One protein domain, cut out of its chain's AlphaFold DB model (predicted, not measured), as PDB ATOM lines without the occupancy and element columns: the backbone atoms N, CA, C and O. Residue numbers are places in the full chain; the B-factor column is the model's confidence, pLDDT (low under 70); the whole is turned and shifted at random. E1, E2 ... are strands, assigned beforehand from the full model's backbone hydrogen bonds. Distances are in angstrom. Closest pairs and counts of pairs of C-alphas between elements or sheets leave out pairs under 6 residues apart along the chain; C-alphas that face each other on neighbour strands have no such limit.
ATOM      1  N   GLU A  42     237.775 207.521 242.358       96.69
ATOM      2  CA  GLU A  42     236.792 208.460 241.854       96.69
ATOM      3  C   GLU A  42     235.710 208.700 242.906       96.69
ATOM      4  O   GLU A  42     235.097 207.764 243.434       96.69
ATOM      5  N   LEU A  43     235.471 209.976 243.206       94.81
ATOM      6  CA  LEU A  43     234.400 210.405 244.099       94.81
ATOM      7  C   LEU A  43     233.103 210.454 243.290       94.81
ATOM      8  O   LEU A  43     232.955 211.308 242.421       94.81
ATOM      9  N   VAL A  44     232.187 209.521 243.550       95.81
ATOM     10  CA  VAL A  44     230.980 209.352 242.732       95.81
ATOM     11  C   VAL A  44     229.905 210.340 243.164       95.81
ATOM     12  O   VAL A  44     229.444 211.154 242.373       95.81
ATOM     13  N   GLU A  45     229.492 210.261 244.427       95.94
ATOM     14  CA  GLU A  45     228.419 211.086 244.979       95.94
ATOM     15  C   GLU A  45     228.425 211.018 246.506       95.94
ATOM     16  O   GLU A  45     228.861 210.032 247.106       95.94
ATOM     17  N   TRP A  46     227.895 212.057 247.141       96.75
ATOM     18  CA  TRP A  46     227.573 212.009 248.561       96.75
ATOM     19  C   TRP A  46     226.256 211.260 248.759       96.75
ATOM     20  O   TRP A  46     225.305 211.444 247.995       96.75
ATOM     21  N   THR A  47     226.166 210.472 249.822       96.81
ATOM     22  CA  THR A  47     224.960 209.727 250.193       96.81
ATOM     23  C   THR A  47     224.572 210.011 251.637       96.81
ATOM     24  O   THR A  47     225.408 210.307 252.486       96.81
ATOM     25  N   THR A  48     223.286 209.936 251.957       94.00
ATOM     26  CA  THR A  48     222.842 209.910 253.354       94.00
ATOM     27  C   THR A  48     223.295 208.604 254.013       94.00
ATOM     28  O   THR A  48     223.586 207.625 253.327       94.00
ATOM     29  N   MET A  49     223.288 208.543 255.348       88.75
ATOM     30  CA  MET A  49     223.584 207.295 256.071       88.75
ATOM     31  C   MET A  49     222.597 206.157 255.748       88.75
ATOM     32  O   MET A  49     222.903 204.994 255.977       88.75
ATOM     33  N   GLY A  50     221.415 206.482 255.207       88.69
ATOM     34  CA  GLY A  50     220.431 205.508 254.725       88.69
ATOM     35  C   GLY A  50     220.661 205.040 253.282       88.69
ATOM     36  O   GLY A  50     219.860 204.264 252.771       88.69
ATOM     37  N   GLY A  51     221.710 205.523 252.608       87.00
ATOM     38  CA  GLY A  51     222.077 205.130 251.244       87.00
ATOM     39  C   GLY A  51     221.365 205.895 250.122       87.00
ATOM     40  O   GLY A  51     221.626 205.626 248.951       87.00
ATOM     41  N   SER A  52     220.492 206.858 250.438       92.88
ATOM     42  CA  SER A  52     219.917 207.755 249.425       92.88
ATOM     43  C   SER A  52     220.934 208.806 248.979       92.88
ATOM     44  O   SER A  52     221.888 209.097 249.699       92.88
ATOM     45  N   THR A  53     220.721 209.427 247.822       94.94
ATOM     46  CA  THR A  53     221.583 210.517 247.345       94.94
ATOM     47  C   THR A  53     221.532 211.726 248.286       94.94
ATOM     48  O   THR A  53     220.505 212.009 248.913       94.94
ATOM     49  N   SER A  54     222.665 212.416 248.426       94.31
ATOM     50  CA  SER A  54     222.820 213.623 249.243       94.31
ATOM     51  C   SER A  54     223.012 214.849 248.357       94.31
ATOM     52  O   SER A  54     223.797 214.845 247.414       94.31
ATOM     53  N   ASP A  55     222.332 215.929 248.716       93.50
ATOM     54  CA  ASP A  55     222.382 217.245 248.073       93.50
ATOM     55  C   ASP A  55     223.609 218.087 248.466       93.50
ATOM     56  O   ASP A  55     223.886 219.120 247.858       93.50
ATOM     57  N   ARG A  56     224.353 217.655 249.490       94.25
ATOM     58  CA  ARG A  56     225.550 218.344 249.990       94.25
ATOM     59  C   ARG A  56     226.646 217.374 250.440       94.25
ATOM     60  O   ARG A  56     226.354 216.207 250.716       94.25
ATOM     61  N   PRO A  57     227.880 217.871 250.619       94.94
ATOM     62  CA  PRO A  57     228.940 217.128 251.282       94.94
ATOM     63  C   PRO A  57     228.618 216.747 252.731       94.94
ATOM     64  O   PRO A  57     227.802 217.398 253.403       94.94
ATOM     65  N   GLY A  58     229.304 215.710 253.215       93.56
ATOM     66  CA  GLY A  58     229.334 215.369 254.634       93.56
ATOM     67  C   GLY A  58     229.973 216.485 255.458       93.56
ATOM     68  O   GLY A  58     230.927 217.136 255.029       93.56
ATOM     69  N   LYS A  59     229.418 216.726 256.641       94.62
ATOM     70  CA  LYS A  59     229.972 217.613 257.670       94.62
ATOM     71  C   LYS A  59     230.242 216.795 258.923       94.62
ATOM     72  O   LYS A  59     229.727 215.692 259.047       94.62
ATOM     73  N   ASN A  60     231.023 217.332 259.853       94.44
ATOM     74  CA  ASN A  60     231.217 216.676 261.145       94.44
ATOM     75  C   ASN A  60     229.870 216.502 261.854       94.44
ATOM     76  O   ASN A  60     229.090 217.451 261.948       94.44
ATOM     77  N   ASP A  61     229.614 215.303 262.365       94.56
ATOM     78  CA  ASP A  61     228.452 215.039 263.200       94.56
ATOM     79  C   ASP A  61     228.701 215.568 264.620       94.56
ATOM     80  O   ASP A  61     229.413 214.964 265.426       94.56
ATOM     81  N   GLU A  62     228.102 216.720 264.924       94.44
ATOM     82  CA  GLU A  62     228.281 217.440 266.191       94.44
ATOM     83  C   GLU A  62     227.834 216.636 267.421       94.44
ATOM     84  O   GLU A  62     228.267 216.930 268.534       94.44
ATOM     85  N   ARG A  63     227.041 215.568 267.246       94.19
ATOM     86  CA  ARG A  63     226.675 214.653 268.341       94.19
ATOM     87  C   ARG A  63     227.891 213.958 268.960       94.19
ATOM     88  O   ARG A  63     227.806 213.491 270.092       94.19
ATOM     89  N   PHE A  64     229.007 213.898 268.232       92.44
ATOM     90  CA  PHE A  64     230.272 213.306 268.671       92.44
ATOM     91  C   PHE A  64     231.313 214.358 269.094       92.44
ATOM     92  O   PHE A  64     232.485 214.023 269.293       92.44
ATOM     93  N   ALA A  65     230.917 215.627 269.237       92.56
ATOM     94  CA  ALA A  65     231.814 216.692 269.673       92.56
ATOM     95  C   ALA A  65     232.456 216.368 271.035       92.56
ATOM     96  O   ALA A  65     231.801 215.906 271.967       92.56
ATOM     97  N   GLY A  66     233.767 216.599 271.142       87.19
ATOM     98  CA  GLY A  66     234.556 216.266 272.335       87.19
ATOM     99  C   GLY A  66     235.001 214.800 272.429       87.19
ATOM    100  O   GLY A  66     235.837 214.485 273.271       87.19
ATOM    101  N   GLY A  67     234.528 213.917 271.542       87.31
ATOM    102  CA  GLY A  67     234.937 212.505 271.475       87.31
ATOM    103  C   GLY A  67     236.263 212.243 270.747       87.31
ATOM    104  O   GLY A  67     236.655 211.090 270.582       87.31
ATOM    105  N   GLY A  68     236.955 213.292 270.290       87.00
ATOM    106  CA  GLY A  68     238.126 213.191 269.418       87.00
ATOM    107  C   GLY A  68     237.744 213.371 267.949       87.00
ATOM    108  O   GLY A  68     237.201 214.411 267.578       87.00
ATOM    109  N   ALA A  69     238.046 212.384 267.101       87.56
ATOM    110  CA  ALA A  69     237.681 212.437 265.687       87.56
ATOM    111  C   ALA A  69     236.155 212.344 265.523       87.56
ATOM    112  O   ALA A  69     235.545 211.358 265.934       87.56
ATOM    113  N   MET A  70     235.549 213.362 264.909       93.81
ATOM    114  CA  MET A  70     234.118 213.356 264.605       93.81
ATOM    115  C   MET A  70     233.879 212.651 263.267       93.81
ATOM    116  O   MET A  70     234.491 213.046 262.269       93.81
ATOM    117  N   PRO A  71     233.011 211.627 263.214       93.56
ATOM    118  CA  PRO A  71     232.620 211.029 261.948       93.56
ATOM    119  C   PRO A  71     231.806 212.033 261.115       93.56
ATOM    120  O   PRO A  71     231.224 212.977 261.667       93.56
ATOM    121  N   PRO A  72     231.740 211.845 259.789       94.31
ATOM    122  CA  PRO A  72     230.846 212.630 258.961       94.31
ATOM    123  C   PRO A  72     229.381 212.254 259.236       94.31
ATOM    124  O   PRO A  72     229.053 211.109 259.538       94.31
ATOM    125  N   ASP A  73     228.480 213.220 259.085       95.25
ATOM    126  CA  ASP A  73     227.031 213.063 259.247       95.25
ATOM    127  C   ASP A  73     226.343 212.357 258.060       95.25
ATOM    128  O   ASP A  73     225.123 212.159 258.049       95.25
ATOM    129  N   ARG A  74     227.133 212.024 257.035       94.56
ATOM    130  CA  ARG A  74     226.763 211.441 255.741       94.56
ATOM    131  C   ARG A  74     227.940 210.632 255.201       94.56
ATOM    132  O   ARG A  74     229.055 210.758 255.697       94.56
ATOM    133  N   ASP A  75     227.697 209.849 254.161       95.62
ATOM    134  CA  ASP A  75     228.703 208.977 253.556       95.62
ATOM    135  C   ASP A  75     229.109 209.463 252.153       95.62
ATOM    136  O   ASP A  75     228.426 210.285 251.531       95.62
ATOM    137  N   LEU A  76     230.249 208.980 251.664       95.25
ATOM    138  CA  LEU A  76     230.793 209.276 250.345       95.25
ATOM    139  C   LEU A  76     230.948 207.980 249.561       95.25
ATOM    140  O   LEU A  76     231.778 207.128 249.877       95.25
ATOM    141  N   LYS A  77     230.198 207.864 248.469       95.69
ATOM    142  CA  LYS A  77     230.344 206.743 247.556       95.69
ATOM    143  C   LYS A  77     231.584 206.949 246.702       95.69
ATOM    144  O   LYS A  77     231.691 207.912 245.940       95.69
ATOM    145  N   VAL A  78     232.508 206.006 246.810       95.88
ATOM    146  CA  VAL A  78     233.760 205.991 246.059       95.88
ATOM    147  C   VAL A  78     233.762 204.800 245.116       95.88
ATOM    148  O   VAL A  78     233.378 203.689 245.487       95.88
ATOM    149  N   ARG A  79     234.226 205.024 243.889       96.56
ATOM    150  CA  ARG A  79     234.614 203.955 242.975       96.56
ATOM    151  C   ARG A  79     236.130 203.869 242.989       96.56
ATOM    152  O   ARG A  79     236.810 204.863 242.771       96.56
ATOM    153  N   TRP A  80     236.647 202.676 243.249       96.81
ATOM    154  CA  TRP A  80     238.083 202.432 243.269       96.81
ATOM    155  C   TRP A  80     238.469 201.222 242.428       96.81
ATOM    156  O   TRP A  80     237.749 200.221 242.378       96.81
ATOM    157  N   LYS A  81     239.613 201.317 241.754       96.69
ATOM    158  CA  LYS A  81     240.177 200.237 240.942       96.69
ATOM    159  C   LYS A  81     241.665 200.102 241.231       96.69
ATOM    160  O   LYS A  81     242.385 201.091 241.264       96.69
ATOM    161  N   ARG A  82     242.143 198.871 241.411       95.81
ATOM    162  CA  ARG A  82     243.578 198.589 241.551       95.81
ATOM    163  C   ARG A  82     244.297 198.822 240.214       95.81
ATOM    164  O   ARG A  82     243.793 198.391 239.176       95.81
ATOM    165  N   ILE A  83     245.446 199.500 240.241       93.44
ATOM    166  CA  ILE A  83     246.162 199.934 239.021       93.44
ATOM    167  C   ILE A  83     247.184 198.887 238.509       93.44
ATOM    168  O   ILE A  83     247.532 198.910 237.331       93.44
ATOM    169  N   TRP A  84     247.601 197.913 239.328       73.38
ATOM    170  CA  TRP A  84     248.389 196.730 238.910       73.38
ATOM    171  C   TRP A  84     247.906 195.456 239.601       73.38
ATOM    172  O   TRP A  84     247.065 195.549 240.524       73.38
TER     173      TRP A  84
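What this domain is: This is residues 42 to 84 of the 84 residues of an uncharacterized protein of Valsa sordida (UniProt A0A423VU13). What is the main picture? There is little regular structure: a ribbon of two antiparallel strands, E1 then E2, and a large loop, residues 48 to 74, reaching beyond one end of it. What is its make-up? The printed part has 43 residues and no named helix; the class is all strand, with only 14 residues in named elements. What is its shape? It is loose, radius of gyration of the C-alphas 12.9 A, and elongated, 41 by 25 by 15 A.

How they stand to each other: How do the strands stand? E1, residues 42 to 47, and E2, residues 75 to 82, form an antiparallel hairpin, 157 degrees between directions. Where do they meet? C-alphas 46 and 76 face each other at 4.6 A; N 42 and O 79, 2.9 A, are within hydrogen-bond range.

Where its parts are: Where is E1? It runs 14.5 A from C-alpha 42 at (236.792, 208.460, 241.854). Where is E2? It runs 21.8 A to C-alpha 82 at (243.578, 198.589, 241.551).

The domain as a whole: Which C-alphas are farthest apart? Those of Gly 66 and Trp 84, 41.1 A. Is it continuous? The printed part has no cut; the 27-residue link is long. Is confidence low anywhere? No printed residue is under 70.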